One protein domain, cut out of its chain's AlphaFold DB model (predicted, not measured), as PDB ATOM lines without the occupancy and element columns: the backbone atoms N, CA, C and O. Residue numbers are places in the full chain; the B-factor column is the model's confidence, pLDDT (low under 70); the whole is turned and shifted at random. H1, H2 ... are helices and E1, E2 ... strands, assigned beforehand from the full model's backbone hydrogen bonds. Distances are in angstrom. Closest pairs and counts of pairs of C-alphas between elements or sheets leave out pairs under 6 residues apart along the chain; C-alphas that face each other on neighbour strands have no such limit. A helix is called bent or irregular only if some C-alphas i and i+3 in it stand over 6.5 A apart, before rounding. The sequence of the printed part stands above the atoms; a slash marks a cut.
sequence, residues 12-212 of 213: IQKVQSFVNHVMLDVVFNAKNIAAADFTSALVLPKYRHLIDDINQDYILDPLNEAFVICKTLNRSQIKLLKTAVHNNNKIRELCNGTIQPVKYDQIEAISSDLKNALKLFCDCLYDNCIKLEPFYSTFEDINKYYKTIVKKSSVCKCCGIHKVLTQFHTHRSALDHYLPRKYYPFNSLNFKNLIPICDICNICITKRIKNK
ATOM      1  N   ILE A  12     -28.247  37.402   4.988       95.88
ATOM      2  CA  ILE A  12     -29.444  36.692   4.505       95.88
ATOM      3  C   ILE A  12     -30.210  35.998   5.638       95.88
ATOM      4  O   ILE A  12     -31.434  35.938   5.624       95.88
ATOM      5  N   GLN A  13     -29.502  35.548   6.682       95.19
ATOM      6  CA  GLN A  13     -30.092  34.859   7.836       95.19
ATOM      7  C   GLN A  13     -31.072  35.754   8.609       95.19
ATOM      8  O   GLN A  13     -31.946  35.247   9.310       95.19
ATOM      9  N   LYS A  14     -30.961  37.084   8.467       96.25
ATOM     10  CA  LYS A  14     -31.867  38.053   9.098       96.25
ATOM     11  C   LYS A  14     -33.257  38.089   8.466       96.25
ATOM     12  O   LYS A  14     -34.145  38.690   9.062       96.25
ATOM     13  N   VAL A  15     -33.489  37.425   7.332       96.94
ATOM     14  CA  VAL A  15     -34.846  37.305   6.776       96.94
ATOM     15  C   VAL A  15     -35.797  36.596   7.748       96.94
ATOM     16  O   VAL A  15     -36.973  36.939   7.829       96.94
ATOM     17  N   GLN A  16     -35.285  35.689   8.592       96.69
ATOM     18  CA  GLN A  16     -36.090  35.059   9.639       96.69
ATOM     19  C   GLN A  16     -36.597  36.084  10.667       96.69
ATOM     20  O   GLN A  16     -37.652  35.886  11.258       96.69
ATOM     21  N   SER A  17     -35.894  37.203  10.871       97.12
ATOM     22  CA  SER A  17     -36.376  38.289  11.733       97.12
ATOM     23  C   SER A  17     -37.598  38.993  11.145       97.12
ATOM     24  O   SER A  17     -38.481  39.369  11.909       97.12
ATOM     25  N   PHE A  18     -37.681  39.130   9.817       97.94
ATOM     26  CA  PHE A  18     -38.889  39.623   9.149       97.94
ATOM     27  C   PHE A  18     -40.056  38.651   9.349       97.94
ATOM     28  O   PHE A  18     -41.103  39.061   9.838       97.94
ATOM     29  N   VAL A  19     -39.844  37.355   9.085       98.25
ATOM     30  CA  VAL A  19     -40.875  36.319   9.292       98.25
ATOM     31  C   VAL A  19     -41.356  36.300  10.745       98.25
ATOM     32  O   VAL A  19     -42.558  36.297  10.992       98.25
ATOM     33  N   ASN A  20     -40.432  36.327  11.710       98.44
ATOM     34  CA  ASN A  20     -40.773  36.337  13.130       98.44
ATOM     35  C   ASN A  20     -41.592  37.574  13.502       98.44
ATOM     36  O   ASN A  20     -42.582  37.428  14.206       98.44
ATOM     37  N   HIS A  21     -41.202  38.757  13.022       98.56
ATOM     38  CA  HIS A  21     -41.930  39.991  13.296       98.56
ATOM     39  C   HIS A  21     -43.356  39.939  12.737       98.56
ATOM     40  O   HIS A  21     -44.321  40.081  13.485       98.56
ATOM     41  N   VAL A  22     -43.499  39.661  11.437       98.62
ATOM     42  CA  VAL A  22     -44.812  39.612  10.780       98.62
ATOM     43  C   VAL A  22     -45.716  38.575  11.442       98.62
ATOM     44  O   VAL A  22     -46.876  38.861  11.725       98.62
ATOM     45  N   MET A  23     -45.193  37.388  11.756       98.75
ATOM     46  CA  MET A  23     -46.008  36.325  12.339       98.75
ATOM     47  C   MET A  23     -46.322  36.554  13.816       98.75
ATOM     48  O   MET A  23     -47.477  36.449  14.217       98.75
ATOM     49  N   LEU A  24     -45.326  36.846  14.652       98.75
ATOM     50  CA  LEU A  24     -45.507  36.877  16.106       98.75
ATOM     51  C   LEU A  24     -46.100  38.194  16.604       98.75
ATOM     52  O   LEU A  24     -46.940  38.162  17.508       98.75
ATOM     53  N   ASP A  25     -45.665  39.314  16.025       98.62
ATOM     54  CA  ASP A  25     -46.003  40.651  16.516       98.62
ATOM     55  C   ASP A  25     -47.261  41.205  15.838       98.62
ATOM     56  O   ASP A  25     -47.968  42.015  16.440       98.62
ATOM     57  N   VAL A  26     -47.559  40.745  14.614       98.75
ATOM     58  CA  VAL A  26     -48.692  41.231  13.810       98.75
ATOM     59  C   VAL A  26     -49.761  40.151  13.629       98.75
ATOM     60  O   VAL A  26     -50.794  40.214  14.289       98.75
ATOM     61  N   VAL A  27     -49.526  39.129  12.799       98.81
ATOM     62  CA  VAL A  27     -50.552  38.139  12.405       98.81
ATOM     63  C   VAL A  27     -51.106  37.368  13.608       98.81
ATOM     64  O   VAL A  27     -52.309  37.362  13.849       98.81
ATOM     65  N   PHE A  28     -50.258  36.784  14.456       98.69
ATOM     66  CA  PHE A  28     -50.705  36.035  15.644       98.69
ATOM     67  C   PHE A  28     -51.036  36.927  16.841       98.69
ATOM     68  O   PHE A  28     -51.335  36.431  17.933       98.69
ATOM     69  N   ASN A  29     -50.967  38.239  16.647       98.38
ATOM     70  CA  ASN A  29     -51.417  39.250  17.586       98.38
ATOM     71  C   ASN A  29     -52.650  40.008  17.063       98.38
ATOM     72  O   ASN A  29     -53.102  40.944  17.716       98.38
ATOM     73  N   ALA A  30     -53.225  39.591  15.926       98.38
ATOM     74  CA  ALA A  30     -54.284  40.310  15.218       98.38
ATOM     75  C   ALA A  30     -55.504  40.633  16.091       98.38
ATOM     76  O   ALA A  30     -56.109  41.692  15.954       98.38
ATOM     77  N   LYS A  31     -55.841  39.768  17.058       97.56
ATOM     78  CA  LYS A  31     -56.938  40.002  18.012       97.56
ATOM     79  C   LYS A  31     -56.751  41.254  18.882       97.56
ATOM     80  O   LYS A  31     -57.733  41.815  19.353       97.56
ATOM     81  N   ASN A  32     -55.508  41.687  19.083       97.88
ATOM     82  CA  ASN A  32     -55.154  42.882  19.850       97.88
ATOM     83  C   ASN A  32     -54.918  44.109  18.951       97.88
ATOM     84  O   ASN A  32     -54.504  45.156  19.443       97.88
ATOM     85  N   ILE A  33     -55.145  43.983  17.641       98.19
ATOM     86  CA  ILE A  33     -54.934  45.041  16.653       98.19
ATOM     87  C   ILE A  33     -56.301  45.509  16.143       98.19
ATOM     88  O   ILE A  33     -57.139  44.711  15.717       98.19
ATOM     89  N   ALA A  34     -56.528  46.824  16.188       97.62
ATOM     90  CA  ALA A  34     -57.810  47.421  15.812       97.62
ATOM     91  C   ALA A  34     -58.126  47.272  14.313       97.62
ATOM     92  O   ALA A  34     -59.284  47.059  13.961       97.62
ATOM     93  N   ALA A  35     -57.107  47.335  13.447       97.75
ATOM     94  CA  ALA A  35     -57.256  47.220  11.995       97.75
ATOM     95  C   ALA A  35     -58.035  45.956  11.597       97.75
ATOM     96  O   ALA A  35     -57.783  44.876  12.137       97.75
ATOM     97  N   ALA A  36     -59.001  46.101  10.686       97.00
ATOM     98  CA  ALA A  36     -59.802  44.984  10.183       97.00
ATOM     99  C   ALA A  36     -58.938  44.010   9.372       97.00
ATOM    100  O   ALA A  36     -58.950  42.813   9.652       97.00
ATOM    101  N   ASP A  37     -58.120  44.574   8.488       98.19
ATOM    102  CA  ASP A  37     -57.287  43.868   7.523       98.19
ATOM    103  C   ASP A  37     -55.796  44.101   7.787       98.19
ATOM    104  O   ASP A  37     -55.385  45.066   8.448       98.19
ATOM    105  N   PHE A  38     -54.971  43.212   7.242       98.62
ATOM    106  CA  PHE A  38     -53.529  43.381   7.224       98.62
ATOM    107  C   PHE A  38     -53.121  44.408   6.169       98.62
ATOM    108  O   PHE A  38     -53.537  44.350   5.016       98.62
ATOM    109  N   THR A  39     -52.220  45.307   6.549       98.12
ATOM    110  CA  THR A  39     -51.527  46.203   5.620       98.12
ATOM    111  C   THR A  39     -50.068  46.327   6.038       98.12
ATOM    112  O   THR A  39     -49.717  46.087   7.199       98.12
ATOM    113  N   SER A  40     -49.199  46.764   5.126       98.06
ATOM    114  CA  SER A  40     -47.792  47.038   5.444       98.06
ATOM    115  C   SER A  40     -47.621  48.111   6.531       98.06
ATOM    116  O   SER A  40     -46.616  48.129   7.242       98.06
ATOM    117  N   ALA A  41     -48.620  48.966   6.768       98.19
ATOM    118  CA  ALA A  41     -48.588  49.936   7.860       98.19
ATOM    119  C   ALA A  41     -48.467  49.279   9.250       98.19
ATOM    120  O   ALA A  41     -47.919  49.906  10.161       98.19
ATOM    121  N   LEU A  42     -48.922  48.025   9.396       98.50
ATOM    122  CA  LEU A  42     -48.856  47.253  10.641       98.50
ATOM    123  C   LEU A  42     -47.463  46.681  10.941       98.50
ATOM    124  O   LEU A  42     -47.210  46.275  12.075       98.50
ATOM    125  N   VAL A  43     -46.562  46.632   9.954       98.38
ATOM    126  CA  VAL A  43     -45.194  46.132  10.149       98.38
ATOM    127  C   VAL A  43     -44.210  47.269  10.414       98.38
ATOM    128  O   VAL A  43     -44.459  48.438  10.102       98.38
ATOM    129  N   LEU A  44     -43.046  46.924  10.976       98.25
ATOM    130  CA  LEU A  44     -41.953  47.879  11.172       98.25
ATOM    131  C   LEU A  44     -41.625  48.606   9.854       98.25
ATOM    132  O   LEU A  44     -41.483  47.937   8.829       98.25
ATOM    133  N   PRO A  45     -41.391  49.936   9.870       98.19
ATOM    134  CA  PRO A  45     -41.159  50.724   8.656       98.19
ATOM    135  C   PRO A  45     -40.098  50.144   7.713       98.19
ATOM    136  O   PRO A  45     -40.293  50.110   6.505       98.19
ATOM    137  N   LYS A  46     -39.015  49.591   8.273       96.81
ATOM    138  CA  LYS A  46     -37.918  48.943   7.528       96.81
ATOM    139  C   LYS A  46     -38.303  47.671   6.754       96.81
ATOM    140  O   LYS A  46     -37.434  47.090   6.117       96.81
ATOM    141  N   TYR A  47     -39.522  47.163   6.920       98.12
ATOM    142  CA  TYR A  47     -40.020  45.947   6.273       98.12
ATOM    143  C   TYR A  47     -41.196  46.213   5.333       98.12
ATOM    144  O   TYR A  47     -41.669  45.274   4.705       98.12
ATOM    145  N   ARG A  48     -41.668  47.459   5.224       98.19
ATOM    146  CA  ARG A  48     -42.837  47.798   4.399       98.19
ATOM    147  C   ARG A  48     -42.598  47.518   2.925       98.19
ATOM    148  O   ARG A  48     -43.396  46.835   2.306       98.19
ATOM    149  N   HIS A  49     -41.431  47.903   2.419       97.81
ATOM    150  CA  HIS A  49     -41.020  47.644   1.037       97.81
ATOM    151  C   HIS A  49     -40.888  46.146   0.712       97.81
ATOM    152  O   HIS A  49     -41.035  45.743  -0.433       97.81
ATOM    153  N   LEU A  50     -40.685  45.281   1.717       98.06
ATOM    154  CA  LEU A  50     -40.725  43.823   1.527       98.06
ATOM    155  C   LEU A  50     -42.140  43.292   1.266       98.06
ATOM    156  O   LEU A  50     -42.285  42.106   0.989       98.06
ATOM    157  N   ILE A  51     -43.161  44.132   1.419       98.25
ATOM    158  CA  ILE A  51     -44.575  43.827   1.202       98.25
ATOM    159  C   ILE A  51     -45.085  44.646   0.014       98.25
ATOM    160  O   ILE A  51     -45.629  44.069  -0.918       98.25
ATOM    161  N   ASP A  52     -44.867  45.963   0.039       97.81
ATOM    162  CA  ASP A  52     -45.431  46.916  -0.924       97.81
ATOM    163  C   ASP A  52     -44.814  46.792  -2.327       97.81
ATOM    164  O   ASP A  52     -45.520  46.946  -3.322       97.81
ATOM    165  N   ASP A  53     -43.521  46.456  -2.416       97.62
ATOM    166  CA  ASP A  53     -42.783  46.401  -3.688       97.62
ATOM    167  C   ASP A  53     -42.714  44.974  -4.272       97.62
ATOM    168  O   ASP A  53     -41.897  44.666  -5.145       97.62
ATOM    169  N   ILE A  54     -43.541  44.060  -3.762       96.62
ATOM    170  CA  ILE A  54     -43.604  42.652  -4.165       96.62
ATOM    171  C   ILE A  54     -45.017  42.346  -4.669       96.62
ATOM    172  O   ILE A  54     -45.979  42.980  -4.251       96.62
ATOM    173  N   ASN A  55     -45.156  41.355  -5.560       95.69
ATOM    174  CA  ASN A  55     -46.479  40.880  -5.970       95.69
ATOM    175  C   ASN A  55     -47.328  40.543  -4.726       95.69
ATOM    176  O   ASN A  55     -46.906  39.752  -3.875       95.69
ATOM    177  N   GLN A  56     -48.514  41.145  -4.651       96.94
ATOM    178  CA  GLN A  56     -49.460  40.995  -3.551       96.94
ATOM    179  C   GLN A  56     -49.839  39.526  -3.322       96.94
ATOM    180  O   GLN A  56     -49.826  39.094  -2.168       96.94
ATOM    181  N   ASP A  57     -49.966  38.735  -4.395       97.62
ATOM    182  CA  ASP A  57     -50.256  37.293  -4.347       97.62
ATOM    183  C   ASP A  57     -49.231  36.502  -3.507       97.62
ATOM    184  O   ASP A  57     -49.515  35.423  -2.986       97.62
ATOM    185  N   TYR A  58     -47.992  36.998  -3.408       97.31
ATOM    186  CA  TYR A  58     -46.900  36.301  -2.723       97.31
ATOM    187  C   TYR A  58     -46.844  36.601  -1.230       97.31
ATOM    188  O   TYR A  58     -46.355  35.775  -0.454       97.31
ATOM    189  N   ILE A  59     -47.249  37.809  -0.835       97.56
ATOM    190  CA  ILE A  59     -47.016  38.332   0.512       97.56
ATOM    191  C   ILE A  59     -48.277  38.962   1.080       97.56
ATOM    192  O   ILE A  59     -48.757  38.479   2.101       97.56
ATOM    193  N   LEU A  60     -48.792  40.032   0.471       98.38
ATOM    194  CA  LEU A  60     -49.876  40.817   1.061       98.38
ATOM    195  C   LEU A  60     -51.139  39.974   1.265       98.38
ATOM    196  O   LEU A  60     -51.645  39.917   2.384       98.38
ATOM    197  N   ASP A  61     -51.587  39.278   0.226       98.50
ATOM    198  CA  ASP A  61     -52.835  38.515   0.245       98.50
ATOM    199  C   ASP A  61     -52.803  37.344   1.235       98.50
ATOM    200  O   ASP A  61     -53.662  37.303   2.125       98.50
ATOM    201  N   PRO A  62     -51.801  36.436   1.208       98.69
ATOM    202  CA  PRO A  62     -51.745  35.358   2.190       98.69
ATOM    203  C   PRO A  62     -51.519  35.864   3.624       98.69
ATOM    204  O   PRO A  62     -51.966  35.224   4.579       98.69
ATOM    205  N   LEU A  63     -50.849  37.008   3.821       98.75
ATOM    206  CA  LEU A  63     -50.746  37.616   5.152       98.75
ATOM    207  C   LEU A  63     -52.077  38.192   5.620       98.75
ATOM    208  O   LEU A  63     -52.412  38.032   6.794       98.75
ATOM    209  N   ASN A  64     -52.834  38.827   4.727       98.81
ATOM    210  CA  ASN A  64     -54.149  39.359   5.040       98.81
ATOM    211  C   ASN A  64     -55.137  38.259   5.413       98.81
ATOM    212  O   ASN A  64     -55.759  38.328   6.471       98.81
ATOM    213  N   GLU A  65     -55.201  37.198   4.615       98.81
ATOM    214  CA  GLU A  65     -56.039  36.038   4.905       98.81
ATOM    215  C   GLU A  65     -55.695  35.431   6.276       98.81
ATOM    216  O   GLU A  65     -56.562  35.281   7.144       98.81
ATOM    217  N   ALA A  66     -54.407  35.172   6.532       98.81
ATOM    218  CA  ALA A  66     -53.961  34.643   7.816       98.81
ATOM    219  C   ALA A  66     -54.278  35.593   8.986       98.81
ATOM    220  O   ALA A  66     -54.668  35.129  10.061       98.81
ATOM    221  N   PHE A  67     -54.119  36.906   8.800       98.88
ATOM    222  CA  PHE A  67     -54.401  37.929   9.809       98.88
ATOM    223  C   PHE A  67     -55.880  37.948  10.193       98.88
ATOM    224  O   PHE A  67     -56.195  37.841  11.382       98.88
ATOM    225  N   VAL A  68     -56.776  38.017   9.204       98.75
ATOM    226  CA  VAL A  68     -58.231  38.035   9.412       98.75
ATOM    227  C   VAL A  68     -58.678  36.773  10.150       98.75
ATOM    228  O   VAL A  68     -59.370  36.870  11.167       98.75
ATOM    229  N   ILE A  69     -58.198  35.593   9.734       98.75
ATOM    230  CA  ILE A  69     -58.497  34.335  10.432       98.75
ATOM    231  C   ILE A  69     -57.982  34.387  11.877       98.75
ATOM    232  O   ILE A  69     -58.721  34.063  12.812       98.75
ATOM    233  N   CYS A  70     -56.748  34.852  12.097       98.69
ATOM    234  CA  CYS A  70     -56.138  34.923  13.426       98.69
ATOM    235  C   CYS A  70     -56.878  35.846  14.412       98.69
ATOM    236  O   CYS A  70     -56.764  35.627  15.621       98.69
ATOM    237  N   LYS A  71     -57.681  36.820  13.951       98.50
ATOM    238  CA  LYS A  71     -58.548  37.622  14.842       98.50
ATOM    239  C   LYS A  71     -59.610  36.775  15.549       98.50
ATOM    240  O   LYS A  71     -59.993  37.086  16.679       98.50
ATOM    241  N   THR A  72     -60.064  35.701  14.905       98.12
ATOM    242  CA  THR A  72     -61.141  34.830  15.403       98.12
ATOM    243  C   THR A  72     -60.642  33.720  16.331       98.12
ATOM    244  O   THR A  72     -61.409  33.185  17.133       98.12
ATOM    245  N   LEU A  73     -59.345  33.399  16.275       98.44
ATOM    246  CA  LEU A  73     -58.782  32.257  16.987       98.44
ATOM    247  C   LEU A  73     -58.763  32.447  18.508       98.44
ATOM    248  O   LEU A  73     -58.650  33.550  19.063       98.44
ATOM    249  N   ASN A  74     -58.842  31.321  19.210       98.31
ATOM    250  CA  ASN A  74     -58.722  31.280  20.658       98.31
ATOM    251  C   ASN A  74     -57.247  31.235  21.109       98.31
ATOM    252  O   ASN A  74     -56.307  31.088  20.323       98.31
ATOM    253  N   ARG A  75     -57.028  31.353  22.425       98.19
ATOM    254  CA  ARG A  75     -55.676  31.427  23.005       98.19
ATOM    255  C   ARG A  75     -54.835  30.169  22.760       98.19
ATOM    256  O   ARG A  75     -53.628  30.299  22.569       98.19
ATOM    257  N   SER A  76     -55.423  28.969  22.784       98.44
ATOM    258  CA  SER A  76     -54.663  27.724  22.595       98.44
ATOM    259  C   SER A  76     -54.241  27.537  21.136       98.44
ATOM    260  O   SER A  76     -53.097  27.160  20.886       98.44
ATOM    261  N   GLN A  77     -55.103  27.902  20.186       98.62
ATOM    262  CA  GLN A  77     -54.796  27.910  18.753       98.62
ATOM    263  C   GLN A  77     -53.653  28.885  18.435       98.62
ATOM    264  O   GLN A  77     -52.653  28.492  17.839       98.62
ATOM    265  N   ILE A  78     -53.722  30.126  18.934       98.69
ATOM    266  CA  ILE A  78     -52.628  31.102  18.783       98.69
ATOM    267  C   ILE A  78     -51.330  30.602  19.434       98.69
ATOM    268  O   ILE A  78     -50.245  30.765  18.871       98.69
ATOM    269  N   LYS A  79     -51.411  29.953  20.604       98.62
ATOM    270  CA  LYS A  79     -50.237  29.359  21.262       98.62
ATOM    271  C   LYS A  79     -49.582  28.283  20.388       98.62
ATOM    272  O   LYS A  79     -48.351  28.246  20.328       98.62
ATOM    273  N   LEU A  80     -50.361  27.446  19.699       98.69
ATOM    274  CA  LEU A  80     -49.831  26.455  18.757       98.69
ATOM    275  C   LEU A  80     -49.079  27.130  17.601       98.69
ATOM    276  O   LEU A  80     -47.953  26.736  17.306       98.69
ATOM    277  N   LEU A  81     -49.646  28.182  17.004       98.75
ATOM    278  CA  LEU A  81     -49.017  28.922  15.901       98.75
ATOM    279  C   LEU A  81     -47.699  29.592  16.322       98.75
ATOM    280  O   LEU A  81     -46.678  29.449  15.646       98.75
ATOM    281  N   LYS A  82     -47.672  30.246  17.490       98.69
ATOM    282  CA  LYS A  82     -46.433  30.810  18.057       98.69
ATOM    283  C   LYS A  82     -45.401  29.716  18.339       98.69
ATOM    284  O   LYS A  82     -44.220  29.875  18.029       98.69
ATOM    285  N   THR A  83     -45.846  28.575  18.868       98.44
ATOM    286  CA  THR A  83     -44.985  27.401  19.082       98.44
ATOM    287  C   THR A  83     -44.401  26.897  17.765       98.44
ATOM    288  O   THR A  83     -43.219  26.573  17.731       98.44
ATOM    289  N   ALA A  84     -45.173  26.890  16.675       98.44
ATOM    290  CA  ALA A  84     -44.687  26.499  15.356       98.44
ATOM    291  C   ALA A  84     -43.538  27.402  14.886       98.44
ATOM    292  O   ALA A  84     -42.485  26.890  14.513       98.44
ATOM    293  N   VAL A  85     -43.684  28.730  14.980       98.25
ATOM    294  CA  VAL A  85     -42.615  29.681  14.613       98.25
ATOM    295  C   VAL A  85     -41.356  29.448  15.447       98.25
ATOM    296  O   VAL A  85     -40.255  29.401  14.900       98.25
ATOM    297  N   HIS A  86     -41.494  29.274  16.763       97.69
ATOM    298  CA  HIS A  86     -40.339  29.100  17.643       97.69
ATOM    299  C   HIS A  86     -39.664  27.736  17.490       97.69
ATOM    300  O   HIS A  86     -38.444  27.670  17.340       97.69
ATOM    301  N   ASN A  87     -40.432  26.649  17.551       97.69
ATOM    302  CA  ASN A  87     -39.879  25.302  17.573       97.69
ATOM    303  C   ASN A  87     -39.348  24.906  16.207       97.69
ATOM    304  O   ASN A  87     -38.205  24.470  16.154       97.69
ATOM    305  N   ASN A  88     -40.086  25.138  15.114       98.19
ATOM    306  CA  ASN A  88     -39.675  24.701  13.770       98.19
ATOM    307  C   ASN A  88     -38.381  25.373  13.279       98.19
ATOM    308  O   ASN A  88     -37.786  24.929  12.298       98.19
ATOM    309  N   ASN A  89     -37.928  26.422  13.970       97.31
ATOM    310  CA  ASN A  89     -36.697  27.146  13.678       97.31
ATOM    311  C   ASN A  89     -35.490  26.741  14.546       97.31
ATOM    312  O   ASN A  89     -34.364  27.176  14.279       97.31
ATOM    313  N   LYS A  90     -35.682  25.870  15.540       96.50
ATOM    314  CA  LYS A  90     -34.622  25.289  16.378       96.50
ATOM    315  C   LYS A  90     -34.062  24.018  15.727       96.50
ATOM    316  O   LYS A  90     -34.255  22.899  16.196       96.50
ATOM    317  N   ILE A  91     -33.412  24.202  14.574       94.81
ATOM    318  CA  ILE A  91     -33.010  23.106  13.671       94.81
ATOM    319  C   ILE A  91     -32.125  22.068  14.368       94.81
ATOM    320  O   ILE A  91     -32.295  20.875  14.151       94.81
ATOM    321  N   ARG A  92     -31.192  22.497  15.224       93.19
ATOM    322  CA  ARG A  92     -30.281  21.574  15.915       93.19
ATOM    323  C   ARG A  92     -31.034  20.684  16.901       93.19
ATOM    324  O   ARG A  92     -30.807  19.483  16.934       93.19
ATOM    325  N   GLU A  93     -31.914  21.277  17.688       95.88
ATOM    326  CA  GLU A  93     -32.746  20.613  18.682       95.88
ATOM    327  C   GLU A  93     -33.703  19.617  18.019       95.88
ATOM    328  O   GLU A  93     -33.828  18.483  18.478       95.88
ATOM    329  N   LEU A  94     -34.296  19.995  16.883       95.75
ATOM    330  CA  LEU A  94     -35.135  19.103  16.079       95.75
ATOM    331  C   LEU A  94     -34.342  17.924  15.509       95.75
ATOM    332  O   LEU A  94     -34.782  16.784  15.626       95.75
ATOM    333  N   CYS A  95     -33.158  18.172  14.941       91.94
ATOM    334  CA  CYS A  95     -32.287  17.104  14.442       91.94
ATOM    335  C   CYS A  95     -31.801  16.168  15.560       91.94
ATOM    336  O   CYS A  95     -31.584  14.987  15.311       91.94
ATOM    337  N   ASN A  96     -31.654  16.680  16.783       93.62
ATOM    338  CA  ASN A  96     -31.310  15.888  17.963       93.62
ATOM    339  C   ASN A  96     -32.527  15.188  18.598       93.62
ATOM    340  O   ASN A  96     -32.357  14.439  19.556       93.62
ATOM    341  N   GLY A  97     -33.747  15.454  18.120       94.19
ATOM    342  CA  GLY A  97     -34.981  14.904  18.680       94.19
ATOM    343  C   GLY A  97     -35.354  15.437  20.070       94.19
ATOM    344  O   GLY A  97     -36.192  14.838  20.737       94.19
ATOM    345  N   THR A  98     -34.760  16.546  20.528       96.81
ATOM    346  CA  THR A  98     -35.018  17.094  21.875       96.81
ATOM    347  C   THR A  98     -36.311  17.899  21.957       96.81
ATOM    348  O   THR A  98     -36.827  18.138  23.046       96.81
ATOM    349  N   ILE A  99     -36.843  18.319  20.811       96.94
ATOM    350  CA  ILE A  99     -38.142  18.978  20.686       96.94
ATOM    351  C   ILE A  99     -38.894  18.409  19.484       96.94
ATOM    352  O   ILE A  99     -38.287  17.878  18.555       96.94
ATOM    353  N   GLN A 100     -40.218  18.564  19.486       95.56
ATOM    354  CA  GLN A 100     -41.074  18.168  18.369       95.56
ATOM    355  C   GLN A 100     -41.484  19.391  17.535       95.56
ATOM    356  O   GLN A 100     -41.843  20.428  18.112       95.56
ATOM    357  N   PRO A 101     -41.434  19.298  16.193       97.06
ATOM    358  CA  PRO A 101     -41.931  20.350  15.317       97.06
ATOM    359  C   PRO A 101     -43.463  20.337  15.261       97.06
ATOM    360  O   PRO A 101     -44.096  19.292  15.409       97.06
ATOM    361  N   VAL A 102     -44.051  21.496  14.971       98.31
ATOM    362  CA  VAL A 102     -45.468  21.607  14.607       98.31
ATOM    363  C   VAL A 102     -45.610  21.379  13.104       98.31
ATOM    364  O   VAL A 102     -44.837  21.939  12.323       98.31
ATOM    365  N   LYS A 103     -46.586  20.569  12.692       98.31
ATOM    366  CA  LYS A 103     -46.873  20.247  11.284       98.31
ATOM    367  C   LYS A 103     -48.006  21.098  10.716       98.31
ATOM    368  O   LYS A 103     -48.864  21.562  11.464       98.31
ATOM    369  N   TYR A 104     -48.052  21.221   9.390       98.31
ATOM    370  CA  TYR A 104     -49.191  21.832   8.699       98.31
ATOM    371  C   TYR A 104     -50.523  21.138   9.016       98.31
ATOM    372  O   TYR A 104     -51.498  21.845   9.228       98.31
ATOM    373  N   ASP A 105     -50.561  19.811   9.173       98.19
ATOM    374  CA  ASP A 105     -51.785  19.062   9.519       98.19
ATOM    375  C   ASP A 105     -52.412  19.542  10.843       98.19
ATOM    376  O   ASP A 105     -53.629  19.583  11.008       98.19
ATOM    377  N   GLN A 106     -51.578  19.965  11.800       98.56
ATOM    378  CA  GLN A 106     -52.060  20.503  13.076       98.56
ATOM    379  C   GLN A 106     -52.649  21.913  12.924       98.56
ATOM    380  O   GLN A 106     -53.500  22.305  13.718       98.56
ATOM    381  N   ILE A 107     -52.194  22.680  11.928       98.50
ATOM    382  CA  ILE A 107     -52.769  23.982  11.570       98.50
ATOM    383  C   ILE A 107     -54.048  23.782  10.755       98.50
ATOM    384  O   ILE A 107     -55.026  24.482  10.984       98.50
ATOM    385  N   GLU A 108     -54.077  22.799   9.858       98.44
ATOM    386  CA  GLU A 108     -55.260  22.437   9.073       98.44
ATOM    387  C   GLU A 108     -56.434  22.027   9.968       98.44
ATOM    388  O   GLU A 108     -57.564  22.439   9.715       98.44
ATOM    389  N   ALA A 109     -56.156  21.327  11.073       98.38
ATOM    390  CA  ALA A 109     -57.145  21.019  12.107       98.38
ATOM    391  C   ALA A 109     -57.722  22.265  12.817       98.38
ATOM    392  O   ALA A 109     -58.771  22.172  13.451       98.38
ATOM    393  N   ILE A 110     -57.050  23.422  12.741       97.94
ATOM    394  CA  ILE A 110     -57.587  24.717  13.189       97.94
ATOM    395  C   ILE A 110     -58.403  25.361  12.066       97.94
ATOM    396  O   ILE A 110     -59.529  25.793  12.293       97.94
ATOM    397  N   SER A 111     -57.802  25.480  10.881       98.50
ATOM    398  CA  SER A 111     -58.408  26.059   9.684       98.50
ATOM    399  C   SER A 111     -57.597  25.647   8.453       98.50
ATOM    400  O   SER A 111     -56.380  25.855   8.390       98.50
ATOM    401  N   SER A 112     -58.281  25.074   7.460       98.50
ATOM    402  CA  SER A 112     -57.671  24.714   6.174       98.50
ATOM    403  C   SER A 112     -57.185  25.948   5.415       98.50
ATOM    404  O   SER A 112     -56.071  25.936   4.893       98.50
ATOM    405  N   ASP A 113     -57.966  27.028   5.445       98.69
ATOM    406  CA  ASP A 113     -57.632  28.309   4.814       98.69
ATOM    407  C   ASP A 113     -56.380  28.915   5.448       98.69
ATOM    408  O   ASP A 113     -55.414  29.227   4.757       98.69
ATOM    409  N   LEU A 114     -56.293  28.915   6.785       98.75
ATOM    410  CA  LEU A 114     -55.090  29.367   7.483       98.75
ATOM    411  C   LEU A 114     -53.856  28.550   7.089       98.75
ATOM    412  O   LEU A 114     -52.780  29.109   6.873       98.75
ATOM    413  N   LYS A 115     -53.987  27.220   6.995       98.69
ATOM    414  CA  LYS A 115     -52.889  26.367   6.526       98.69
ATOM    415  C   LYS A 115     -52.468  26.758   5.111       98.69
ATOM    416  O   LYS A 115     -51.267  26.860   4.860       98.69
ATOM    417  N   ASN A 116     -53.422  26.967   4.207       98.69
ATOM    418  CA  ASN A 116     -53.154  27.305   2.812       98.69
ATOM    419  C   ASN A 116     -52.478  28.677   2.693       98.69
ATOM    420  O   ASN A 116     -51.418  28.759   2.074       98.69
ATOM    421  N   ALA A 117     -52.996  29.703   3.373       98.75
ATOM    422  CA  ALA A 117     -52.427  31.048   3.410       98.75
ATOM    423  C   ALA A 117     -50.981  31.046   3.934       98.75
ATOM    424  O   ALA A 117     -50.052  31.528   3.281       98.75
ATOM    425  N   LEU A 118     -50.742  30.407   5.087       98.69
ATOM    426  CA  LEU A 118     -49.400  30.312   5.675       98.69
ATOM    427  C   LEU A 118     -48.438  29.498   4.805       98.69
ATOM    428  O   LEU A 118     -47.236  29.779   4.778       98.69
ATOM    429  N   LYS A 119     -48.944  28.466   4.126       98.44
ATOM    430  CA  LYS A 119     -48.158  27.657   3.196       98.44
ATOM    431  C   LYS A 119     -47.764  28.455   1.963       98.44
ATOM    432  O   LYS A 119     -46.578  28.470   1.642       98.44
ATOM    433  N   LEU A 120     -48.717  29.141   1.339       98.50
ATOM    434  CA  LEU A 120     -48.478  30.002   0.188       98.50
ATOM    435  C   LEU A 120     -47.431  31.065   0.527       98.50
ATOM    436  O   LEU A 120     -46.400  31.127  -0.134       98.50
ATOM    437  N   PHE A 121     -47.618  31.792   1.633       98.38
ATOM    438  CA  PHE A 121     -46.644  32.773   2.114       98.38
ATOM    439  C   PHE A 121     -45.240  32.173   2.286       98.38
ATOM    440  O   PHE A 121     -44.259  32.699   1.761       98.38
ATOM    441  N   CYS A 122     -45.115  31.049   3.006       97.94
ATOM    442  CA  CYS A 122     -43.810  30.426   3.257       97.94
ATOM    443  C   CYS A 122     -43.140  29.902   1.979       97.94
ATOM    444  O   CYS A 122     -41.904  29.902   1.907       97.94
ATOM    445  N   ASP A 123     -43.931  29.430   1.011       97.50
ATOM    446  CA  ASP A 123     -43.437  28.906  -0.257       97.50
ATOM    447  C   ASP A 123     -43.015  30.033  -1.201       97.50
ATOM    448  O   ASP A 123     -41.867  30.025  -1.651       97.50
ATOM    449  N   CYS A 124     -43.858  31.050  -1.398       97.88
ATOM    450  CA  CYS A 124     -43.539  32.236  -2.193       97.88
ATOM    451  C   CYS A 124     -42.316  32.979  -1.652       97.88
ATOM    452  O   CYS A 124     -41.459  33.407  -2.427       97.88
ATOM    453  N   LEU A 125     -42.161  33.060  -0.327       96.38
ATOM    454  CA  LEU A 125     -40.981  33.657   0.292       96.38
ATOM    455  C   LEU A 125     -39.662  33.021  -0.179       96.38
ATOM    456  O   LEU A 125     -38.697  33.730  -0.475       96.38
ATOM    457  N   TYR A 126     -39.611  31.689  -0.248       96.00
ATOM    458  CA  TYR A 126     -38.412  30.949  -0.649       96.00
ATOM    459  C   TYR A 126     -38.279  30.821  -2.175       96.00
ATOM    460  O   TYR A 126     -37.179  30.967  -2.715       96.00
ATOM    461  N   ASP A 127     -39.376  30.553  -2.884       95.62
ATOM    462  CA  ASP A 127     -39.352  30.288  -4.324       95.62
ATOM    463  C   ASP A 127     -39.268  31.570  -5.160       95.62
ATOM    464  O   ASP A 127     -38.623  31.561  -6.216       95.62
ATOM    465  N   ASN A 128     -39.832  32.675  -4.666       96.88
ATOM    466  CA  ASN A 128     -39.962  33.931  -5.397       96.88
ATOM    467  C   ASN A 128     -39.237  35.072  -4.669       96.88
ATOM    468  O   ASN A 128     -38.231  35.574  -5.171       96.88
ATOM    469  N   CYS A 129     -39.703  35.458  -3.479       97.19
ATOM    470  CA  CYS A 129     -39.372  36.748  -2.869       97.19
ATOM    471  C   CYS A 129     -37.881  36.926  -2.572       97.19
ATOM    472  O   CYS A 129     -37.326  37.973  -2.881       97.19
ATOM    473  N   ILE A 130     -37.196  35.898  -2.057       96.00
ATOM    474  CA  ILE A 130     -35.766  35.977  -1.699       96.00
ATOM    475  C   ILE A 130     -34.836  36.294  -2.889       96.00
ATOM    476  O   ILE A 130     -33.669  36.623  -2.689       96.00
ATOM    477  N   LYS A 131     -35.333  36.166  -4.126       95.31
ATOM    478  CA  LYS A 131     -34.601  36.446  -5.371       95.31
ATOM    479  C   LYS A 131     -34.884  37.849  -5.922       95.31
ATOM    480  O   LYS A 131     -34.262  38.236  -6.905       95.31
ATOM    481  N   LEU A 132     -35.827  38.578  -5.327       97.31
ATOM    482  CA  LEU A 132     -36.247  39.907  -5.759       97.31
ATOM    483  C   LEU A 132     -35.457  40.997  -5.032       97.31
ATOM    484  O   LEU A 132     -34.978  40.792  -3.912       97.31
ATOM    485  N   GLU A 133     -35.346  42.155  -5.684       97.25
ATOM    486  CA  GLU A 133     -34.550  43.295  -5.214       97.25
ATOM    487  C   GLU A 133     -34.849  43.695  -3.772       97.25
ATOM    488  O   GLU A 133     -33.889  43.683  -2.991       97.25
ATOM    489  N   PRO A 134     -36.121  43.876  -3.355       97.56
ATOM    490  CA  PRO A 134     -36.416  44.311  -1.994       97.56
ATOM    491  C   PRO A 134     -35.799  43.388  -0.938       97.56
ATOM    492  O   PRO A 134     -35.311  43.838   0.101       97.56
ATOM    493  N   PHE A 135     -35.746  42.080  -1.209       97.94
ATOM    494  CA  PHE A 135     -35.164  41.100  -0.298       97.94
ATOM    495  C   PHE A 135     -33.639  41.053  -0.369       97.94
ATOM    496  O   PHE A 135     -32.995  41.060   0.687       97.94
ATOM    497  N   TYR A 136     -33.033  40.985  -1.561       96.44
ATOM    498  CA  TYR A 136     -31.577  40.837  -1.644       96.44
ATOM    499  C   TYR A 136     -30.823  42.116  -1.258       96.44
ATOM    500  O   TYR A 136     -29.706  42.016  -0.741       96.44
ATOM    501  N   SER A 137     -31.412  43.303  -1.441       96.88
ATOM    502  CA  SER A 137     -30.823  44.569  -0.980       96.88
ATOM    503  C   SER A 137     -30.932  44.711   0.543       96.88
ATOM    504  O   SER A 137     -29.961  45.068   1.230       96.88
ATOM    505  N   THR A 138     -32.067  44.300   1.115       97.25
ATOM    506  CA  THR A 138     -32.300  44.325   2.570       97.25
ATOM    507  C   THR A 138     -31.482  43.294   3.321       97.25
ATOM    508  O   THR A 138     -30.898  43.620   4.357       97.25
ATOM    509  N   PHE A 139     -31.424  42.056   2.832       96.94
ATOM    510  CA  PHE A 139     -30.788  40.943   3.527       96.94
ATOM    511  C   PHE A 139     -29.477  40.570   2.854       96.94
ATOM    512  O   PHE A 139     -28.439  40.999   3.331       96.94
ATOM    513  N   GLU A 140     -29.491  39.796   1.778       96.56
ATOM    514  CA  GLU A 140     -28.337  39.508   0.916       96.56
ATOM    515  C   GLU A 140     -28.812  38.594  -0.220       96.56
ATOM    516  O   GLU A 140     -29.783  37.856  -0.059       96.56
ATOM    517  N   ASP A 141     -28.122  38.614  -1.357       95.69
ATOM    518  CA  ASP A 141     -28.380  37.688  -2.460       95.69
ATOM    519  C   ASP A 141     -28.080  36.223  -2.072       95.69
ATOM    520  O   ASP A 141     -27.026  35.887  -1.516       95.69
ATOM    521  N   ILE A 142     -28.998  35.313  -2.410       95.31
ATOM    522  CA  ILE A 142     -28.884  33.886  -2.071       95.31
ATOM    523  C   ILE A 142     -27.684  33.195  -2.732       95.31
ATOM    524  O   ILE A 142     -27.112  32.269  -2.153       95.31
ATOM    525  N   ASN A 143     -27.256  33.637  -3.918       94.75
ATOM    526  CA  ASN A 143     -26.060  33.104  -4.564       94.75
ATOM    527  C   ASN A 143     -24.804  33.565  -3.823       94.75
ATOM    528  O   ASN A 143     -23.890  32.762  -3.630       94.75
ATOM    529  N   LYS A 144     -24.758  34.809  -3.334       95.06
ATOM    530  CA  LYS A 144     -23.660  35.277  -2.472       95.06
ATOM    531  C   LYS A 144     -23.560  34.451  -1.188       95.06
ATOM    532  O   LYS A 144     -22.460  34.016  -0.823       95.06
ATOM    533  N   TYR A 145     -24.693  34.151  -0.553       94.81
ATOM    534  CA  TYR A 145     -24.730  33.229   0.583       94.81
ATOM    535  C   TYR A 145     -24.201  31.836   0.202       94.81
ATOM    536  O   TYR A 145     -23.284  31.323   0.846       94.81
ATOM    537  N   TYR A 146     -24.700  31.253  -0.893       94.88
ATOM    538  CA  TYR A 146     -24.259  29.945  -1.387       94.88
ATOM    539  C   TYR A 146     -22.735  29.885  -1.594       94.88
ATOM    540  O   TYR A 146     -22.060  28.972  -1.111       94.88
ATOM    541  N   LYS A 147     -22.156  30.889  -2.264       94.25
ATOM    542  CA  LYS A 147     -20.707  30.964  -2.504       94.25
ATOM    543  C   LYS A 147     -19.919  31.039  -1.193       94.25
ATOM    544  O   LYS A 147     -18.899  30.363  -1.055       94.25
ATOM    545  N   THR A 148     -20.433  31.773  -0.204       92.69
ATOM    546  CA  THR A 148     -19.823  31.913   1.130       92.69
ATOM    547  C   THR A 148     -19.747  30.585   1.884       92.69
ATOM    548  O   THR A 148     -18.751  30.316   2.563       92.69
ATOM    549  N   ILE A 149     -20.771  29.738   1.759       91.62
ATOM    550  CA  ILE A 149     -20.843  28.473   2.499       91.62
ATOM    551  C   ILE A 149     -20.162  27.300   1.780       91.62
ATOM    552  O   ILE A 149     -19.677  26.376   2.435       91.62
ATOM    553  N   VAL A 150     -20.112  27.317   0.445       92.31
ATOM    554  CA  VAL A 150     -19.505  26.239  -0.351       92.31
ATOM    555  C   VAL A 150     -18.008  26.486  -0.590       92.31
ATOM    556  O   VAL A 150     -17.208  25.547  -0.566       92.31
ATOM    557  N   LYS A 151     -17.599  27.751  -0.772       92.38
ATOM    558  CA  LYS A 151     -16.220  28.163  -1.083       92.38
ATOM    559  C   LYS A 151     -15.622  27.310  -2.213       92.38
ATOM    560  O   LYS A 151     -16.219  27.183  -3.280       92.38
ATOM    561  N   LYS A 152     -14.451  26.706  -1.982       93.06
ATOM    562  CA  LYS A 152     -13.769  25.785  -2.908       93.06
ATOM    563  C   LYS A 152     -14.197  24.316  -2.733       93.06
ATOM    564  O   LYS A 152     -13.772  23.470  -3.510       93.06
ATOM    565  N   SER A 153     -15.006  23.992  -1.720       91.56
ATOM    566  CA  SER A 153     -15.420  22.616  -1.422       91.56
ATOM    567  C   SER A 153     -16.552  22.192  -2.349       91.56
ATOM    568  O   SER A 153     -17.692  22.602  -2.153       91.56
ATOM    569  N   SER A 154     -16.276  21.272  -3.266       93.00
ATOM    570  CA  SER A 154     -17.297  20.651  -4.112       93.00
ATOM    571  C   SER A 154     -18.011  19.469  -3.449       93.00
ATOM    572  O   SER A 154     -18.838  18.844  -4.088       93.00
ATOM    573  N   VAL A 155     -17.748  19.134  -2.184       93.12
ATOM    574  CA  VAL A 155     -18.373  17.968  -1.532       93.12
ATOM    575  C   VAL A 155     -19.827  18.256  -1.136       93.12
ATOM    576  O   VAL A 155     -20.077  19.164  -0.334       93.12
ATOM    577  N   CYS A 156     -20.763  17.441  -1.638       92.81
ATOM    578  CA  CYS A 156     -22.173  17.456  -1.244       92.81
ATOM    579  C   CYS A 156     -22.350  17.253   0.265       92.81
ATOM    580  O   CYS A 156     -21.796  16.316   0.838       92.81
ATOM    581  N   LYS A 157     -23.171  18.094   0.909       90.31
ATOM    582  CA  LYS A 157     -23.408  18.025   2.361       90.31
ATOM    583  C   LYS A 157     -24.438  16.973   2.778       90.31
ATOM    584  O   LYS A 157     -24.555  16.702   3.964       90.31
ATOM    585  N   CYS A 158     -25.128  16.361   1.816       89.94
ATOM    586  CA  CYS A 158     -26.033  15.238   2.051       89.94
ATOM    587  C   CYS A 158     -25.302  13.888   1.939       89.94
ATOM    588  O   CYS A 158     -25.228  13.156   2.918       89.94
ATOM    589  N   CYS A 159     -24.727  13.558   0.772       91.75
ATOM    590  CA  CYS A 159     -24.118  12.236   0.559       91.75
ATOM    591  C   CYS A 159     -22.608  12.165   0.806       91.75
ATOM    592  O   CYS A 159     -22.082  11.070   0.946       91.75
ATOM    593  N   GLY A 160     -21.882  13.287   0.775       91.38
ATOM    594  CA  GLY A 160     -20.415  13.288   0.852       91.38
ATOM    595  C   GLY A 160     -19.681  12.695  -0.363       91.38
ATOM    596  O   GLY A 160     -18.458  12.740  -0.392       91.38
ATOM    597  N   ILE A 161     -20.404  12.171  -1.359       92.19
ATOM    598  CA  ILE A 161     -19.841  11.434  -2.505       92.19
ATOM    599  C   ILE A 161     -19.802  12.314  -3.758       92.19
ATOM    600  O   ILE A 161     -18.754  12.525  -4.363       92.19
ATOM    601  N   HIS A 162     -20.955  12.846  -4.155       93.88
ATOM    602  CA  HIS A 162     -21.099  13.598  -5.398       93.88
ATOM    603  C   HIS A 162     -20.751  15.079  -5.227       93.88
ATOM    604  O   HIS A 162     -20.720  15.618  -4.114       93.88
ATOM    605  N   LYS A 163     -20.521  15.747  -6.362       95.06
ATOM    606  CA  LYS A 163     -20.088  17.142  -6.392       95.06
ATOM    607  C   LYS A 163     -21.258  18.132  -6.348       95.06
ATOM    608  O   LYS A 163     -22.329  17.865  -6.884       95.06
ATOM    609  N   VAL A 164     -21.016  19.285  -5.735       96.31
ATOM    610  CA  VAL A 164     -21.806  20.519  -5.849       96.31
ATOM    611  C   VAL A 164     -20.988  21.586  -6.566       96.31
ATOM    612  O   VAL A 164     -19.752  21.564  -6.522       96.31
ATOM    613  N   LEU A 165     -21.667  22.537  -7.201       96.50
ATOM    614  CA  LEU A 165     -21.027  23.688  -7.830       96.50
ATOM    615  C   LEU A 165     -20.357  24.558  -6.764       96.50
ATOM    616  O   LEU A 165     -20.920  24.799  -5.698       96.50
ATOM    617  N   THR A 166     -19.139  25.013  -7.037       95.62
ATOM    618  CA  THR A 166     -18.339  25.823  -6.104       95.62
ATOM    619  C   THR A 166     -18.527  27.323  -6.328       95.62
ATOM    620  O   THR A 166     -19.203  27.737  -7.266       95.62
ATOM    621  N   GLN A 167     -17.863  28.160  -5.523       95.00
ATOM    622  CA  GLN A 167     -17.907  29.620  -5.673       95.00
ATOM    623  C   GLN A 167     -17.445  30.156  -7.043       95.00
ATOM    624  O   GLN A 167     -17.758  31.294  -7.386       95.00
ATOM    625  N   PHE A 168     -16.700  29.346  -7.803       95.75
ATOM    626  CA  PHE A 168     -16.159  29.697  -9.118       95.75
ATOM    627  C   PHE A 168     -17.148  29.484 -10.268       95.75
ATOM    628  O   PHE A 168     -16.850  29.851 -11.398       95.75
ATOM    629  N   HIS A 169     -18.314  28.900  -9.994       95.19
ATOM    630  CA  HIS A 169     -19.350  28.700 -11.000       95.19
ATOM    631  C   HIS A 169     -20.314  29.893 -11.020       95.19
ATOM    632  O   HIS A 169     -20.521  30.583 -10.011       95.19
ATOM    633  N   THR A 170     -20.903  30.143 -12.190       90.25
ATOM    634  CA  THR A 170     -21.959  31.146 -12.386       90.25
ATOM    635  C   THR A 170     -23.254  30.704 -11.708       90.25
ATOM    636  O   THR A 170     -23.864  31.475 -10.972       90.25
ATOM    637  N   HIS A 171     -23.624  29.438 -11.897       90.19
ATOM    638  CA  HIS A 171     -24.785  28.810 -11.277       90.19
ATOM    639  C   HIS A 171     -24.448  28.202  -9.909       90.19
ATOM    640  O   HIS A 171     -23.299  27.869  -9.610       90.19
ATOM    641  N   ARG A 172     -25.482  28.019  -9.084       93.56
ATOM    642  CA  ARG A 172     -25.404  27.298  -7.808       93.56
ATOM    643  C   ARG A 172     -26.087  25.937  -7.909       93.56
ATOM    644  O   ARG A 172     -27.075  25.807  -8.625       93.56
ATOM    645  N   SER A 173     -25.613  24.957  -7.142       94.94
ATOM    646  CA  SER A 173     -26.413  23.757  -6.870       94.94
ATOM    647  C   SER A 173     -27.578  24.084  -5.925       94.94
ATOM    648  O   SER A 173     -27.678  25.186  -5.364       94.94
ATOM    649  N   ALA A 174     -28.479  23.119  -5.752       93.12
ATOM    650  CA  ALA A 174     -29.624  23.259  -4.864       93.12
ATOM    651  C   ALA A 174     -29.204  23.481  -3.398       93.12
ATOM    652  O   ALA A 174     -28.194  22.954  -2.921       93.12
ATOM    653  N   LEU A 175     -30.020  24.268  -2.693       93.69
ATOM    654  CA  LEU A 175     -30.017  24.373  -1.238       93.69
ATOM    655  C   LEU A 175     -31.258  23.644  -0.742       93.69
ATOM    656  O   LEU A 175     -32.359  24.114  -1.015       93.69
ATOM    657  N   ASP A 176     -31.082  22.528  -0.049       92.62
ATOM    658  CA  ASP A 176     -32.196  21.689   0.402       92.62
ATOM    659  C   ASP A 176     -32.334  21.710   1.923       92.62
ATOM    660  O   ASP A 176     -31.379  22.031   2.639       92.62
ATOM    661  N   HIS A 177     -33.537  21.409   2.408       92.75
ATOM    662  CA  HIS A 177     -33.913  21.540   3.809       92.75
ATOM    663  C   HIS A 177     -33.651  20.249   4.598       92.75
ATOM    664  O   HIS A 177     -34.091  19.177   4.190       92.75
ATOM    665  N   TYR A 178     -33.036  20.337   5.785       91.94
ATOM    666  CA  TYR A 178     -33.008  19.204   6.730       91.94
ATOM    667  C   TYR A 178     -34.423  18.797   7.145       91.94
ATOM    668  O   TYR A 178     -34.769  17.617   7.174       91.94
ATOM    669  N   LEU A 179     -35.243  19.797   7.468       93.25
ATOM    670  CA  LEU A 179     -36.653  19.649   7.780       93.25
ATOM    671  C   LEU A 179     -37.481  20.166   6.609       93.25
ATOM    672  O   LEU A 179     -37.515  21.383   6.399       93.25
ATOM    673  N   PRO A 180     -38.175  19.287   5.864       93.44
ATOM    674  CA  PRO A 180     -38.859  19.692   4.647       93.44
ATOM    675  C   PRO A 180     -39.946  20.735   4.915       93.44
ATOM    676  O   PRO A 180     -40.890  20.482   5.671       93.44
ATOM    677  N   ARG A 181     -39.867  21.870   4.212       93.81
ATOM    678  CA  ARG A 181     -40.882  22.937   4.266       93.81
ATOM    679  C   ARG A 181     -42.284  22.484   3.843       93.81
ATOM    680  O   ARG A 181     -43.259  23.139   4.163       93.81
ATOM    681  N   LYS A 182     -42.413  21.339   3.152       94.19
ATOM    682  CA  LYS A 182     -43.716  20.734   2.807       94.19
ATOM    683  C   LYS A 182     -44.533  20.373   4.049       94.19
ATOM    684  O   LYS A 182     -45.750  20.487   4.007       94.19
ATOM    685  N   TYR A 183     -43.874  19.925   5.118       96.00
ATOM    686  CA  TYR A 183     -44.542  19.413   6.319       96.00
ATOM    687  C   TYR A 183     -44.518  20.405   7.480       96.00
ATOM    688  O   TYR A 183     -45.422  20.387   8.313       96.00
ATOM    689  N   TYR A 184     -43.495  21.258   7.539       97.19
ATOM    690  CA  TYR A 184     -43.226  22.108   8.693       97.19
ATOM    691  C   TYR A 184     -43.250  23.591   8.287       97.19
ATOM    692  O   TYR A 184     -42.397  24.007   7.503       97.19
ATOM    693  N   PRO A 185     -44.186  24.404   8.808       97.44
ATOM    694  CA  PRO A 185     -44.259  25.831   8.504       97.44
ATOM    695  C   PRO A 185     -43.089  26.622   9.098       97.44
ATOM    696  O   PRO A 185     -42.438  26.187  10.053       97.44
ATOM    697  N   PHE A 186     -42.882  27.829   8.561       97.94
ATOM    698  CA  PHE A 186     -41.969  28.875   9.060       97.94
ATOM    699  C   PHE A 186     -40.473  28.549   9.061       97.94
ATOM    700  O   PHE A 186     -39.689  29.359   9.553       97.94
ATOM    701  N   ASN A 187     -40.063  27.400   8.522       96.25
ATOM    702  CA  ASN A 187     -38.660  26.986   8.460       96.25
ATOM    703  C   ASN A 187     -38.041  27.130   7.053       96.25
ATOM    704  O   ASN A 187     -36.872  26.775   6.868       96.25
ATOM    705  N   SER A 188     -38.813  27.619   6.071       93.75
ATOM    706  CA  SER A 188     -38.416  27.671   4.657       93.75
ATOM    707  C   SER A 188     -37.223  28.599   4.427       93.75
ATOM    708  O   SER A 188     -36.322  28.262   3.662       93.75
ATOM    709  N   LEU A 189     -37.184  29.726   5.144       94.62
ATOM    710  CA  LEU A 189     -36.112  30.721   5.094       94.62
ATOM    711  C   LEU A 189     -35.149  30.665   6.289       94.62
ATOM    712  O   LEU A 189     -34.305  31.549   6.467       94.62
ATOM    713  N   ASN A 190     -35.208  29.607   7.095       95.62
ATOM    714  CA  ASN A 190     -34.183  29.378   8.096       95.62
ATOM    715  C   ASN A 190     -32.928  28.837   7.416       95.62
ATOM    716  O   ASN A 190     -32.822  27.655   7.107       95.62
ATOM    717  N   PHE A 191     -31.933  29.690   7.215       94.12
ATOM    718  CA  PHE A 191     -30.692  29.304   6.543       94.12
ATOM    719  C   PHE A 191     -29.813  28.320   7.332       94.12
ATOM    720  O   PHE A 191     -28.852  27.799   6.780       94.12
ATOM    721  N   LYS A 192     -30.143  28.001   8.594       93.06
ATOM    722  CA  LYS A 192     -29.555  26.848   9.302       93.06
ATOM    723  C   LYS A 192     -30.240  25.523   8.938       93.06
ATOM    724  O   LYS A 192     -29.702  24.462   9.234       93.06
ATOM    725  N   ASN A 193     -31.413  25.587   8.309       94.75
ATOM    726  CA  ASN A 193     -32.141  24.448   7.756       94.75
ATOM    727  C   ASN A 193     -31.674  24.101   6.333       94.75
ATOM    728  O   ASN A 193     -31.955  23.005   5.880       94.75
ATOM    729  N   LEU A 194     -30.974  25.007   5.638       93.69
ATOM    730  CA  LEU A 194     -30.609  24.882   4.222       93.69
ATOM    731  C   LEU A 194     -29.152  24.446   4.030       93.69
ATOM    732  O   LEU A 194     -28.240  25.096   4.542       93.69
ATOM    733  N   ILE A 195     -28.915  23.401   3.232       93.12
ATOM    734  CA  ILE A 195     -27.563  22.925   2.901       93.12
ATOM    735  C   ILE A 195     -27.326  22.730   1.399       93.12
ATOM    736  O   ILE A 195     -28.233  22.307   0.687       93.12
ATOM    737  N   PRO A 196     -26.094  22.965   0.901       93.94
ATOM    738  CA  PRO A 196     -25.724  22.642  -0.474       93.94
ATOM    739  C   PRO A 196     -25.760  21.137  -0.729       93.94
ATOM    740  O   PRO A 196     -25.017  20.368  -0.102       93.94
ATOM    741  N   ILE A 197     -26.568  20.719  -1.699       94.81
ATOM    742  CA  ILE A 197     -26.671  19.318  -2.108       94.81
ATOM    743  C   ILE A 197     -26.428  19.145  -3.607       94.81
ATOM    744  O   ILE A 197     -26.558  20.090  -4.379       94.81
ATOM    745  N   CYS A 198     -26.025  17.939  -4.013       94.56
ATOM    746  CA  CYS A 198     -25.843  17.616  -5.425       94.56
ATOM    747  C   CYS A 198     -27.191  17.303  -6.081       94.56
ATOM    748  O   CYS A 198     -28.151  16.924  -5.402       94.56
ATOM    749  N   ASP A 199     -27.232  17.377  -7.409       92.75
ATOM    750  CA  ASP A 199     -28.465  17.173  -8.175       92.75
ATOM    751  C   ASP A 199     -29.035  15.759  -7.998       92.75
ATOM    752  O   ASP A 199     -30.249  15.587  -7.908       92.75
ATOM    753  N   ILE A 200     -28.172  14.750  -7.835       92.06
ATOM    754  CA  ILE A 200     -28.586  13.363  -7.570       92.06
ATOM    755  C   ILE A 200     -29.352  13.268  -6.245       92.06
ATOM    756  O   ILE A 200     -30.467  12.745  -6.215       92.06
ATOM    757  N   CYS A 201     -28.793  13.808  -5.154       91.75
ATOM    758  CA  CYS A 201     -29.476  13.842  -3.859       91.75
ATOM    759  C   CYS A 201     -30.800  14.603  -3.956       91.75
ATOM    760  O   CYS A 201     -31.814  14.118  -3.459       91.75
ATOM    761  N   ASN A 202     -30.795  15.748  -4.644       88.88
ATOM    762  CA  ASN A 202     -31.972  16.598  -4.796       88.88
ATOM    763  C   ASN A 202     -33.114  15.856  -5.509       88.88
ATOM    764  O   ASN A 202     -34.259  15.856  -5.053       88.88
ATOM    765  N   ILE A 203     -32.800  15.144  -6.595       86.88
ATOM    766  CA  ILE A 203     -33.762  14.319  -7.335       86.88
ATOM    767  C   ILE A 203     -34.290  13.174  -6.464       86.88
ATOM    768  O   ILE A 203     -35.500  12.942  -6.434       86.88
ATOM    769  N   CYS A 204     -33.421  12.455  -5.747       80.06
ATOM    770  CA  CYS A 204     -33.833  11.351  -4.875       80.06
ATOM    771  C   CYS A 204     -34.794  11.813  -3.772       80.06
ATOM    772  O   CYS A 204     -35.800  11.146  -3.513       80.06
ATOM    773  N   ILE A 205     -34.511  12.958  -3.146       73.81
ATOM    774  CA  ILE A 205     -35.363  13.557  -2.112       73.81
ATOM    775  C   ILE A 205     -36.697  13.997  -2.724       73.81
ATOM    776  O   ILE A 205     -37.756  13.599  -2.237       73.81
ATOM    777  N   THR A 206     -36.663  14.703  -3.855       63.16
ATOM    778  CA  THR A 206     -37.869  15.174  -4.555       63.16
ATOM    779  C   THR A 206     -38.781  14.017  -4.978       63.16
ATOM    780  O   THR A 206     -39.993  14.075  -4.775       63.16
ATOM    781  N   LYS A 207     -38.219  12.925  -5.519       61.28
ATOM    782  CA  LYS A 207     -38.987  11.724  -5.899       61.28
ATOM    783  C   LYS A 207     -39.614  11.034  -4.684       61.28
ATOM    784  O   LYS A 207     -40.777  10.648  -4.738       61.28
ATOM    785  N   ARG A 208     -38.891  10.929  -3.561       60.03
ATOM    786  CA  ARG A 208     -39.436  10.363  -2.312       60.03
ATOM    787  C   ARG A 208     -40.578  11.194  -1.731       60.03
ATOM    788  O   ARG A 208     -41.492  10.620  -1.153       60.03
ATOM    789  N   ILE A 209     -40.536  12.516  -1.888       58.41
ATOM    790  CA  ILE A 209     -41.607  13.416  -1.438       58.41
ATOM    791  C   ILE A 209     -42.874  13.260  -2.291       58.41
ATOM    792  O   ILE A 209     -43.971  13.401  -1.749       58.41
ATOM    793  N   LYS A 210     -42.736  12.978  -3.594       52.47
ATOM    794  CA  LYS A 210     -43.873  12.729  -4.498       52.47
ATOM    795  C   LYS A 210     -44.555  11.385  -4.229       52.47
ATOM    796  O   LYS A 210     -45.771  11.326  -4.266       52.47
ATOM    797  N   ASN A 211     -43.792  10.350  -3.874       46.75
ATOM    798  CA  ASN A 211     -44.321   9.000  -3.621       46.75
ATOM    799  C   ASN A 211     -44.912   8.798  -2.206       46.75
ATOM    800  O   ASN A 211     -45.270   7.678  -1.854       46.75
ATOM    801  N   LYS A 212     -44.935   9.841  -1.364       46.53
ATOM    802  CA  LYS A 212     -45.517   9.828  -0.003       46.53
ATOM    803  C   LYS A 212     -46.717  10.779   0.147       46.53
ATOM    804  O   LYS A 212     -47.107  11.087   1.270       46.53
TER     805      LYS A 212
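This is residues 12 to 212 of the 213 residues of an uncharacterized protein of Flavobacteriaceae bacterium (UniProt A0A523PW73). The body is elongated: its four longest helices, H1, H3, H4 and H7, make one end, packed in the sequence H4, H1, H3, H7, while the other end is a looser head of loops round the small hairpin E1 E2, with H9 and H10 near it. H2 and H8 meet along one side of the body, and residues 178 to 193 fold back from the hairpin toward the middle. The printed part has 201 residues with ten named helices and two strands, in the order H1 to H9, E1, E2, H10; the sheet, E1 - E2, is antiparallel and the class is mostly helix. The whole is compact, with a radius of gyration of the C-alphas of 17.6 A and spans of 54 by 35 by 28 A.

H1, residues 12 to 32, begins at C-alpha 12 (-29.444, 36.692, 4.505) and is 30.6 A long; it is irregular, with C-alphas 28 and 31 7.8 A apart. H2 is residues 49 to 52, H3 60 to 72 with 19.2 A, H4 75 to 87 with 17.8 A, H5 91 to 95, and H6 104 to 108. H7, residues 112 to 127, is 21.8 A long and begins at C-alpha 112 (-57.671, 24.714, 6.174). H8 is residues 133 to 138, H9 142 to 150, E1 175 to 177 and E2 194 to 196. H10, residues 199 to 210, is 16.5 A long and ends at C-alpha 210 (-43.873, 12.729, -4.498).

H1 touches H4 with residues 20 to 28 alone, at a shallow tilt of 5 degrees, opposite ways; the closest C-alphas are Phe 28 and Ile 78, 6.2 A. With residues 26 to 31 alone H1 touches H3 at a steep tilt of 39 degrees, the same way; the closest C-alphas are Lys 31 and Lys 71, 4.3 A. H3 touches H7, C-alphas 62 and 117 being closest at 4.5 A, opposite ways at a shallow tilt of 32 degrees, only just short of steep. H7 touches H6 with residues 114 to 115 alone, closest at C-alphas 115 and 108, 5.2 A. H2 and H8 only just touch, with 3 pairs of C-alphas within 8 A, closest at Leu 50 and Pro 134, 5.6 A. H5 is close to H4 but not clearly touching, at 7.9 A between C-alphas 94 and 87. In the hairpin E1 and E2, N 176 and O 195 are within hydrogen-bond range at 3.0 A. The closest C-alphas of H9 and E2, Val 150 and Pro 196, are 7.2 A apart, and those of H10 and E1, Asn 202 and Asp 176, 7.3 A; H9 and H10 are apart. Every O i to N i+4 pair is within hydrogen-bond range in H4, H5, H6, H8, H9 and H10; the counts are 8 of 9 in H3, 11 of 12 in H7, and 8 of 17 in H1, beside 9 of 18 for O i to N i+3, while H2 is too short for an i+4 pair.

The C-alphas farthest apart, Ala 34 and Ile 161, are 55.4 A from each other. The printed part has no cut; the links H1 to H2, H9 to E1 and E1 to E2 are long, with 16, 24 and 16 residues. The mean pLDDT of the printed part is 94.7, and residues 206 to 212 are under 70.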